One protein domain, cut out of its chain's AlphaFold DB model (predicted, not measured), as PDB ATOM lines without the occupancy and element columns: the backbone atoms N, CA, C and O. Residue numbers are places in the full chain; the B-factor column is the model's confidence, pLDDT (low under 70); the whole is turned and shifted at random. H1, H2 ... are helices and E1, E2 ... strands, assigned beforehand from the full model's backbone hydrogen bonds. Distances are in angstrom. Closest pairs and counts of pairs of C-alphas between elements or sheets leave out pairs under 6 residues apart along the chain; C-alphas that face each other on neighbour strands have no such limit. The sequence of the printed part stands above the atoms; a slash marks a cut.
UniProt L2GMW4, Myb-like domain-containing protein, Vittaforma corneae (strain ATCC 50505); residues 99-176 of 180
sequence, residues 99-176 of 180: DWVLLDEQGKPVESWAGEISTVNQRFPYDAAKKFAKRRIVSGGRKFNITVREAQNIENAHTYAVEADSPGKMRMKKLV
ATOM      1  N   ASP A  99      36.388  38.293  48.696       91.94
ATOM      2  CA  ASP A  99      36.833  39.243  47.688       91.94
ATOM      3  C   ASP A  99      36.065  39.032  46.390       91.94
ATOM      4  O   ASP A  99      36.036  37.942  45.814       91.94
ATOM      5  N   TRP A 100      35.418  40.102  45.944       93.12
ATOM      6  CA  TRP A 100      34.617  40.123  44.733       93.12
ATOM      7  C   TRP A 100      35.312  40.943  43.662       93.12
ATOM      8  O   TRP A 100      35.701  42.086  43.902       93.12
ATOM      9  N   VAL A 101      35.405  40.364  42.475       92.75
ATOM     10  CA  VAL A 101      36.001  40.939  41.273       92.75
ATOM     11  C   VAL A 101      34.885  41.425  40.355       92.75
ATOM     12  O   VAL A 101      33.896  40.714  40.145       92.75
ATOM     13  N   LEU A 102      35.038  42.629  39.806       92.19
ATOM     14  CA  LEU A 102      34.170  43.137  38.743       92.19
ATOM     15  C   LEU A 102      34.567  42.510  37.403       92.19
ATOM     16  O   LEU A 102      35.752  42.497  37.078       92.19
ATOM     17  N   LEU A 103      33.593  42.033  36.629       90.94
ATOM     18  CA  LEU A 103      33.823  41.530  35.274       90.94
ATOM     19  C   LEU A 103      33.336  42.524  34.209       90.94
ATOM     20  O   LEU A 103      32.392  43.285  34.447       90.94
ATOM     21  N   ASP A 104      33.984  42.500  33.048       88.88
ATOM     22  CA  ASP A 104      33.558  43.187  31.829       88.88
ATOM     23  C   ASP A 104      32.454  42.407  31.080       88.88
ATOM     24  O   ASP A 104      31.913  41.411  31.571       88.88
ATOM     25  N   GLU A 105      32.082  42.885  29.890       84.94
ATOM     26  CA  GLU A 105      31.057  42.259  29.040       84.94
ATOM     27  C   GLU A 105      31.508  40.904  28.470       84.94
ATOM     28  O   GLU A 105      30.678  40.071  28.111       84.94
ATOM     29  N   GLN A 106      32.818  40.665  28.430       83.56
ATOM     30  CA  GLN A 106      33.474  39.447  27.972       83.56
ATOM     31  C   GLN A 106      33.721  38.453  29.122       83.56
ATOM     32  O   GLN A 106      34.269  37.373  28.895       83.56
ATOM     33  N   GLY A 107      33.334  38.799  30.353       81.88
ATOM     34  CA  GLY A 107      33.531  37.973  31.543       81.88
ATOM     35  C   GLY A 107      34.960  37.987  32.098       81.88
ATOM     36  O   GLY A 107      35.297  37.144  32.936       81.88
ATOM     37  N   LYS A 108      35.811  38.923  31.665       86.62
ATOM     38  CA  LYS A 108      37.175  39.102  32.175       86.62
ATOM     39  C   LYS A 108      37.210  40.111  33.330       86.62
ATOM     40  O   LYS A 108      36.370  41.006  33.384       86.62
ATOM     41  N   PRO A 109      38.151  39.975  34.282       88.81
ATOM     42  CA  PRO A 109      38.332  40.950  35.355       88.81
ATOM     43  C   PRO A 109      38.575  42.363  34.819       88.81
ATOM     44  O   PRO A 109      39.418  42.558  33.950       88.81
ATOM     45  N   VAL A 110      37.867  43.352  35.366       87.06
ATOM     46  CA  VAL A 110      38.108  44.761  35.042       87.06
ATOM     47  C   VAL A 110      39.357  45.236  35.774       87.06
ATOM     48  O   VAL A 110      39.384  45.305  37.010       87.06
ATOM     49  N   GLU A 111      40.371  45.593  34.999       85.75
ATOM     50  CA  GLU A 111      41.603  46.205  35.482       85.75
ATOM     51  C   GLU A 111      41.443  47.726  35.592       85.75
ATOM     52  O   GLU A 111      40.728  48.378  34.826       85.75
ATOM     53  N   SER A 112      42.083  48.301  36.602       77.38
ATOM     54  CA  SER A 112      42.251  49.743  36.728       77.38
ATOM     55  C   SER A 112      43.318  50.246  35.754       77.38
ATOM     56  O   SER A 112      44.081  49.473  35.183       77.38
ATOM     57  N   TRP A 113      43.425  51.567  35.605       72.75
ATOM     58  CA  TRP A 113      44.463  52.199  34.780       72.75
ATOM     59  C   TRP A 113      45.900  51.841  35.214       72.75
ATOM     60  O   TRP A 113      46.821  51.968  34.416       72.75
ATOM     61  N   ALA A 114      46.085  51.390  36.459       74.19
ATOM     62  CA  ALA A 114      47.361  50.940  37.010       74.19
ATOM     63  C   ALA A 114      47.613  49.427  36.819       74.19
ATOM     64  O   ALA A 114      48.596  48.905  37.334       74.19
ATOM     65  N   GLY A 115      46.724  48.705  36.123       75.38
ATOM     66  CA  GLY A 115      46.802  47.249  35.945       75.38
ATOM     67  C   GLY A 115      46.321  46.434  37.153       75.38
ATOM     68  O   GLY A 115      46.368  45.208  37.136       75.38
ATOM     69  N   GLU A 116      45.834  47.082  38.217       80.00
ATOM     70  CA  GLU A 116      45.293  46.378  39.384       80.00
ATOM     71  C   GLU A 116      43.847  45.931  39.150       80.00
ATOM     72  O   GLU A 116      43.012  46.720  38.693       80.00
ATOM     73  N   ILE A 117      43.523  44.693  39.527       82.62
ATOM     74  CA  ILE A 117      42.165  44.145  39.436       82.62
ATOM     75  C   ILE A 117      41.242  44.874  40.419       82.62
ATOM     76  O   ILE A 117      41.518  44.961  41.616       82.62
ATOM     77  N   SER A 118      40.092  45.342  39.932       79.69
ATOM     78  CA  SER A 118      39.095  46.020  40.763       79.69
ATOM     79  C   SER A 118      38.391  45.031  41.699       79.69
ATOM     80  O   SER A 118      37.417  44.373  41.319       79.69
ATOM     81  N   THR A 119      38.884  44.923  42.936       88.56
ATOM     82  CA  THR A 119      38.335  44.046  43.980       88.56
ATOM     83  C   THR A 119      37.611  44.821  45.083       88.56
ATOM     84  O   THR A 119      37.901  45.984  45.381       88.56
ATOM     85  N   VAL A 120      36.611  44.183  45.699       90.62
ATOM     86  CA  VAL A 120      35.966  44.665  46.928       90.62
ATOM     87  C   VAL A 120      35.704  43.510  47.887       90.62
ATOM     88  O   VAL A 120      35.079  42.518  47.519       90.62
ATOM     89  N   ASN A 121      36.100  43.671  49.150       91.44
ATOM     90  CA  ASN A 121      35.768  42.702  50.190       91.44
ATOM     91  C   ASN A 121      34.327  42.923  50.673       91.44
ATOM     92  O   ASN A 121      34.023  43.990  51.216       91.44
ATOM     93  N   GLN A 122      33.429  41.963  50.447       92.31
ATOM     94  CA  GLN A 122      32.025  41.983  50.880       92.31
ATOM     95  C   GLN A 122      31.524  40.569  51.194       92.31
ATOM     96  O   GLN A 122      32.022  39.578  50.675       92.31
ATOM     97  N   ARG A 123      30.485  40.460  52.028       89.88
ATOM     98  CA  ARG A 123      29.912  39.155  52.412       89.88
ATOM     99  C   ARG A 123      29.059  38.530  51.313       89.88
ATOM    100  O   ARG A 123      29.000  37.312  51.193       89.88
ATOM    101  N   PHE A 124      28.392  39.365  50.519       90.19
ATOM    102  CA  PHE A 124      27.417  38.925  49.526       90.19
ATOM    103  C   PHE A 124      27.690  39.549  48.154       90.19
ATOM    104  O   PHE A 124      28.095  40.716  48.083       90.19
ATOM    105  N   PRO A 125      27.373  38.829  47.060       91.88
ATOM    106  CA  PRO A 125      27.567  39.327  45.699       91.88
ATOM    107  C   PRO A 125      26.764  40.603  45.439       91.88
ATOM    108  O   PRO A 125      27.234  41.513  44.763       91.88
ATOM    109  N   TYR A 126      25.559  40.699  46.006       92.88
ATOM    110  CA  TYR A 126      24.720  41.885  45.871       92.88
ATOM    111  C   TYR A 126      25.392  43.132  46.460       92.88
ATOM    112  O   TYR A 126      25.399  44.179  45.819       92.88
ATOM    113  N   ASP A 127      25.995  43.027  47.647       92.31
ATOM    114  CA  ASP A 127      26.652  44.159  48.305       92.31
ATOM    115  C   ASP A 127      27.922  44.592  47.557       92.31
ATOM    116  O   ASP A 127      28.181  45.792  47.409       92.31
ATOM    117  N   ALA A 128      28.675  43.629  47.015       93.06
ATOM    118  CA  ALA A 128      29.803  43.898  46.126       93.06
ATOM    119  C   ALA A 128      29.357  44.635  44.858       93.06
ATOM    120  O   ALA A 128      29.849  45.728  44.564       93.06
ATOM    121  N   ALA A 129      28.360  44.092  44.153       93.31
ATOM    122  CA  ALA A 129      27.794  44.704  42.958       93.31
ATOM    123  C   ALA A 129      27.254  46.112  43.250       93.31
ATOM    124  O   ALA A 129      27.470  47.032  42.465       93.31
ATOM    125  N   LYS A 130      26.633  46.320  44.418       92.56
ATOM    126  CA  LYS A 130      26.153  47.628  44.882       92.56
ATOM    127  C   LYS A 130      27.290  48.641  45.037       92.56
ATOM    128  O   LYS A 130      27.126  49.806  44.674       92.56
ATOM    129  N   LYS A 131      28.442  48.227  45.578       92.31
ATOM    130  CA  LYS A 131      29.628  49.091  45.695       92.31
ATOM    131  C   LYS A 131      30.185  49.476  44.324       92.31
ATOM    132  O   LYS A 131      30.436  50.659  44.100       92.31
ATOM    133  N   PHE A 132      30.312  48.522  43.403       91.50
ATOM    134  CA  PHE A 132      30.742  48.806  42.030       91.50
ATOM    135  C   PHE A 132      29.746  49.705  41.281       91.50
ATOM    136  O   PHE A 132      30.151  50.667  40.632       91.50
ATOM    137  N   ALA A 133      28.442  49.466  41.446       90.50
ATOM    138  CA  ALA A 133      27.382  50.265  40.832       90.50
ATOM    139  C   ALA A 133      27.469  51.732  41.239       90.50
ATOM    140  O   ALA A 133      27.431  52.611  40.383       90.50
ATOM    141  N   LYS A 134      27.653  52.008  42.535       88.31
ATOM    142  CA  LYS A 134      27.808  53.380  43.029       88.31
ATOM    143  C   LYS A 134      28.981  54.103  42.368       88.31
ATOM    144  O   LYS A 134      28.810  55.250  41.973       88.31
ATOM    145  N   ARG A 135      30.131  53.434  42.204       86.38
ATOM    146  CA  ARG A 135      31.298  54.010  41.509       86.38
ATOM    147  C   ARG A 135      30.943  54.386  40.066       86.38
ATOM    148  O   ARG A 135      31.201  55.508  39.654       86.38
ATOM    149  N   ARG A 136      30.259  53.497  39.336       84.19
ATOM    150  CA  ARG A 136      29.866  53.720  37.931       84.19
ATOM    151  C   ARG A 136      28.763  54.773  37.751       84.19
ATOM    152  O   ARG A 136      28.764  55.487  36.753       84.19
ATOM    153  N   ILE A 137      27.843  54.903  38.712       83.56
ATOM    154  CA  ILE A 137      26.815  55.963  38.716       83.56
ATOM    155  C   ILE A 137      27.451  57.332  38.938       83.56
ATOM    156  O   ILE A 137      27.075  58.286  38.264       83.56
ATOM    157  N   VAL A 138      28.427  57.434  39.848       77.62
ATOM    158  CA  VAL A 138      29.201  58.673  40.041       77.62
ATOM    159  C   VAL A 138      29.902  59.077  38.739       77.62
ATOM    160  O   VAL A 138      29.930  60.257  38.412       77.62
ATOM    161  N   SER A 139      30.361  58.107  37.943       76.31
ATOM    162  CA  SER A 139      30.907  58.333  36.596       76.31
ATOM    163  C   SER A 139      29.856  58.610  35.502       76.31
ATOM    164  O   SER A 139      30.211  58.668  34.331       76.31
ATOM    165  N   GLY A 140      28.571  58.764  35.844       77.81
ATOM    166  CA  GLY A 140      27.504  59.155  34.910       77.81
ATOM    167  C   GLY A 140      26.630  58.018  34.364       77.81
ATOM    168  O   GLY A 140      25.728  58.271  33.564       77.81
ATOM    169  N   GLY A 141      26.833  56.767  34.789       78.12
ATOM    170  CA  GLY A 141      26.012  55.638  34.343       78.12
ATOM    171  C   GLY A 141      24.565  55.709  34.854       78.12
ATOM    172  O   GLY A 141      24.342  55.757  36.062       78.12
ATOM    173  N   ARG A 142      23.572  55.656  33.950       83.50
ATOM    174  CA  ARG A 142      22.133  55.650  34.313       83.50
ATOM    175  C   ARG A 142      21.484  54.269  34.283       83.50
ATOM    176  O   ARG A 142      20.690  53.951  35.162       83.50
ATOM    177  N   LYS A 143      21.809  53.450  33.283       90.69
ATOM    178  CA  LYS A 143      21.339  52.065  33.153       90.69
ATOM    179  C   LYS A 143      22.484  51.208  32.651       90.69
ATOM    180  O   LYS A 143      23.082  51.553  31.637       90.69
ATOM    181  N   PHE A 144      22.813  50.144  33.367       89.69
ATOM    182  CA  PHE A 144      23.906  49.247  32.996       89.69
ATOM    183  C   PHE A 144      23.798  47.921  33.751       89.69
ATOM    184  O   PHE A 144      23.118  47.828  34.773       89.69
ATOM    185  N   ASN A 145      24.514  46.909  33.269       92.38
ATOM    186  CA  ASN A 145      24.674  45.644  33.973       92.38
ATOM    187  C   ASN A 145      25.992  45.634  34.752       92.38
ATOM    188  O   ASN A 145      26.986  46.230  34.333       92.38
ATOM    189  N   ILE A 146      25.987  44.964  35.900       91.50
ATOM    190  CA  ILE A 146      27.189  44.650  36.666       91.50
ATOM    191  C   ILE A 146      27.245  43.158  36.899       91.50
ATOM    192  O   ILE A 146      26.312  42.584  37.459       91.50
ATOM    193  N   THR A 147      28.380  42.582  36.534       92.69
ATOM    194  CA  THR A 147      28.702  41.185  36.777       92.69
ATOM    195  C   THR A 147      29.825  41.127  37.798       92.69
ATOM    196  O   THR A 147      30.860  41.769  37.630       92.69
ATOM    197  N   VAL A 148      29.610  40.387  38.882       92.62
ATOM    198  CA  VAL A 148      30.621  40.171  39.924       92.62
ATOM    199  C   VAL A 148      30.872  38.693  40.133       92.62
ATOM    200  O   VAL A 148      29.962  37.876  40.006       92.62
ATOM    201  N   ARG A 149      32.100  38.362  40.508       92.44
ATOM    202  CA  ARG A 149      32.551  36.992  40.752       92.44
ATOM    203  C   ARG A 149      33.416  36.941  41.997       92.44
ATOM    204  O   ARG A 149      34.109  37.905  42.299       92.44
ATOM    205  N   GLU A 150      33.373  35.834  42.721       91.38
ATOM    206  CA  GLU A 150      34.278  35.607  43.847       91.38
ATOM    207  C   GLU A 150      35.692  35.309  43.323       91.38
ATOM    208  O   GLU A 150      35.858  34.515  42.402       91.38
ATOM    209  N   ALA A 151      36.723  35.938  43.891       84.94
ATOM    210  CA  ALA A 151      38.096  35.826  43.389       84.94
ATOM    211  C   ALA A 151      38.601  34.371  43.329       84.94
ATOM    212  O   ALA A 151      39.310  34.002  42.397       84.94
ATOM    213  N   GLN A 152      38.189  33.544  44.295       82.06
ATOM    214  CA  GLN A 152      38.579  32.136  44.410       82.06
ATOM    215  C   GLN A 152      37.619  31.166  43.697       82.06
ATOM    216  O   GLN A 152      37.959  29.999  43.526       82.06
ATOM    217  N   ASN A 153      36.428  31.616  43.280       80.56
ATOM    218  CA  ASN A 153      35.426  30.768  42.632       80.56
ATOM    219  C   ASN A 153      35.016  31.358  41.279       80.56
ATOM    220  O   ASN A 153      34.213  32.289  41.186       80.56
ATOM    221  N   ILE A 154      35.579  30.772  40.225       75.12
ATOM    222  CA  ILE A 154      35.482  31.272  38.854       75.12
ATOM    223  C   ILE A 154      34.105  30.977  38.225       75.12
ATOM    224  O   ILE A 154      33.671  31.692  37.322       75.12
ATOM    225  N   GLU A 155      33.386  29.968  38.716       77.50
ATOM    226  CA  GLU A 155      32.156  29.468  38.087       77.50
ATOM    227  C   GLU A 155      30.900  30.243  38.508       77.50
ATOM    228  O   GLU A 155      29.885  30.224  37.815       77.50
ATOM    229  N   ASN A 156      30.946  30.953  39.637       83.50
ATOM    230  CA  ASN A 156      29.760  31.568  40.230       83.50
ATOM    231  C   ASN A 156      29.724  33.087  40.015       83.50
ATOM    232  O   ASN A 156      29.917  33.877  40.949       83.50
ATOM    233  N   ALA A 157      29.480  33.499  38.771       89.00
ATOM    234  CA  ALA A 157      29.243  34.896  38.429       89.00
ATOM    235  C   ALA A 157      27.797  35.314  38.750       89.00
ATOM    236  O   ALA A 157      26.835  34.575  38.545       89.00
ATOM    237  N   HIS A 158      27.628  36.534  39.258       91.25
ATOM    238  CA  HIS A 158      26.327  37.118  39.574       91.25
ATOM    239  C   HIS A 158      26.143  38.413  38.804       91.25
ATOM    240  O   HIS A 158      26.867  39.383  39.039       91.25
ATOM    241  N   THR A 159      25.120  38.447  37.956       92.88
ATOM    242  CA  THR A 159      24.802  39.613  37.131       92.88
ATOM    243  C   THR A 159      23.587  40.358  37.674       92.88
ATOM    244  O   THR A 159      22.573  39.763  38.053       92.88
ATOM    245  N   TYR A 160      23.671  41.684  37.700       94.19
ATOM    246  CA  TYR A 160      22.620  42.576  38.173       94.19
ATOM    247  C   TYR A 160      22.380  43.693  37.163       94.19
ATOM    248  O   TYR A 160      23.318  44.379  36.762       94.19
ATOM    249  N   ALA A 161      21.116  43.919  36.811       92.75
ATOM    250  CA  ALA A 161      20.699  45.119  36.101       92.75
ATOM    251  C   ALA A 161      20.560  46.270  37.100       92.75
ATOM    252  O   ALA A 161      19.879  46.124  38.123       92.75
ATOM    253  N   VAL A 162      21.200  47.398  36.804       92.31
ATOM    254  CA  VAL A 162      21.208  48.613  37.623       92.31
ATOM    255  C   VAL A 162      20.483  49.728  36.879       92.31
ATOM    256  O   VAL A 162      20.776  50.000  35.715       92.31
ATOM    257  N   GLU A 163      19.571  50.405  37.569       92.88
ATOM    258  CA  GLU A 163      18.914  51.627  37.107       92.88
ATOM    259  C   GLU A 163      19.084  52.710  38.178       92.88
ATOM    260  O   GLU A 163      18.672  52.538  39.328       92.88
ATOM    261  N   ALA A 164      19.751  53.807  37.822       88.31
ATOM    262  CA  ALA A 164      19.954  54.952  38.697       88.31
ATOM    263  C   ALA A 164      18.762  55.905  38.571       88.31
ATOM    264  O   ALA A 164      18.499  56.433  37.492       88.31
ATOM    265  N   ASP A 165      18.065  56.140  39.682       81.44
ATOM    266  CA  ASP A 165      16.901  57.032  39.709       81.44
ATOM    267  C   ASP A 165      17.317  58.476  40.047       81.44
ATOM    268  O   ASP A 165      16.723  59.435  39.570       81.44
ATOM    269  N   SER A 166      18.334  58.644  40.900       72.69
ATOM    270  CA  SER A 166      18.883  59.940  41.336       72.69
ATOM    271  C   SER A 166      20.267  59.744  41.980       72.69
ATOM    272  O   SER A 166      20.635  58.603  42.282       72.69
ATOM    273  N   PRO A 167      21.061  60.808  42.222       67.19
ATOM    274  CA  PRO A 167      22.357  60.684  42.886       67.19
ATOM    275  C   PRO A 167      22.230  59.932  44.221       67.19
ATOM    276  O   PRO A 167      21.532  60.359  45.136       67.19
ATOM    277  N   GLY A 168      22.863  58.760  44.316       68.31
ATOM    278  CA  GLY A 168      22.850  57.914  45.515       68.31
ATOM    279  C   GLY A 168      21.665  56.946  45.660       68.31
ATOM    280  O   GLY A 168      21.756  56.035  46.489       68.31
ATOM    281  N   LYS A 169      20.604  57.061  44.847       81.12
ATOM    282  CA  LYS A 169      19.495  56.088  44.805       81.12
ATOM    283  C   LYS A 169      19.521  55.296  43.502       81.12
ATOM    284  O   LYS A 169      19.505  55.855  42.409       81.12
ATOM    285  N   MET A 170      19.516  53.976  43.633       89.50
ATOM    286  CA  MET A 170      19.472  53.062  42.499       89.50
ATOM    287  C   MET A 170      18.634  51.837  42.823       89.50
ATOM    288  O   MET A 170      18.582  51.383  43.972       89.50
ATOM    289  N   ARG A 171      18.039  51.273  41.781       90.75
ATOM    290  CA  ARG A 171      17.371  49.980  41.802       90.75
ATOM    291  C   ARG A 171      18.298  48.947  41.176       90.75
ATOM    292  O   ARG A 171      18.961  49.212  40.178       90.75
ATOM    293  N   MET A 172      18.363  47.774  41.796       92.88
ATOM    294  CA  MET A 172      19.156  46.648  41.308       92.88
ATOM    295  C   MET A 172      18.298  45.394  41.271       92.88
ATOM    296  O   MET A 172      17.664  45.052  42.271       92.88
ATOM    297  N   LYS A 173      18.313  44.689  40.141       93.06
ATOM    298  CA  LYS A 173      17.602  43.422  39.958       93.06
ATOM    299  C   LYS A 173      18.586  42.346  39.519       93.06
ATOM    300  O   LYS A 173      19.317  42.545  38.554       93.06
ATOM    301  N   LYS A 174      18.597  41.207  40.218       92.62
ATOM    302  CA  LYS A 174      19.410  40.053  39.816       92.62
ATOM    303  C   LYS A 174      18.898  39.516  38.482       92.62
ATOM    304  O   LYS A 174      17.699  39.263  38.344       92.62
ATOM    305  N   LEU A 175      19.802  39.348  37.529       89.25
ATOM    306  CA  LEU A 175      19.546  38.616  36.300       89.25
ATOM    307  C   LEU A 175      19.876  37.150  36.583       89.25
ATOM    308  O   LEU A 175      20.972  36.826  37.030       89.25
ATOM    309  N   VAL A 176      18.885  36.279  36.420       82.44
ATOM    310  CA  VAL A 176      19.088  34.831  36.475       82.44
ATOM    311  C   VAL A 176      19.181  34.388  35.027       82.44
ATOM    312  O   VAL A 176      18.189  34.485  34.303       82.44
TER     313      VAL A 176
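This is residues 99 to 176 of the 180 residues of the protein "Myb-like domain-containing protein" of Vittaforma corneae (strain ATCC 50505) (UniProt L2GMW4). One antiparallel sheet of five strands, curled like part of a barrel though not closed into one, wraps round a single helix, H1, which packs on one face of it. The helix and the inner strand E3 are near the middle, while the edge strands E2 and E5 are far out. The printed part has 78 residues, with one named helix and five named strands in the chain order E1, E2, H1, E3, E4, E5; the sheet's order is E2, E1, E3, E4, E5. The class is mixed, helices and strands. The whole is compact, with a radius of gyration of the C-alphas of 11.9 A, and rounded, spanning 34 by 31 by 23 A.

Start at the inner strand E3, residues 143 to 150. On one side of it is E4, residues 153 to 166, antiparallel at 152 degrees in a hairpin; look for N 146 and O 160 at 2.9 A. E4 bends by 69 degrees at residue 156. E4 and the edge strand E5, residues 169 to 175, form another hairpin, with N 171 and O 163 at 2.8 A, and E3, E4 and E5 make a meander, each strand the antiparallel neighbour of the one before. On the other side of E3 is E1, residues 99 to 103, antiparallel, with N 101 and O 149 at 2.8 A. E1 also forms a hairpin with the edge strand E2, residues 119 to 122; here N 120 and O 100 are 2.9 A apart. The strongly twisted sheet curls round H1, residues 125 to 138, which is on it, two layers in all. The closest C-alphas of H1 and E3 are those of Ala 129 and Val 148, 6.1 A apart. E2, H1 and E3 form a split strand-helix-strand unit, two strands of one sheet joined through a helix, with E1 between them in the sheet, and its crossover is right-handed. E2 and E5 are apart. In H1 every O i to N i+4 pair is within hydrogen-bond range.

Find C-alpha 143 at (21.339, 52.065, 33.153); from there E3 runs 23.5 A to C-alpha 150. E4 covers 33.6 A and E5 19.4 A, ending at C-alpha 175, (19.546, 38.616, 36.300). E1 begins at C-alpha 99, (36.833, 39.243, 47.688), and measures 13.0 A; E2 measures 9.6 A. H1 runs 20.2 A from C-alpha 125 to C-alpha 138.

The two C-alphas farthest apart are those of Gln 152 and Ser 166, at 34.2 A. The printed part has no cut. The link E1 to E2, residues 104 to 118, is long; the other links are tight. Mean pLDDT of the printed part is 86.6, and residues 167 to 168 are under 70.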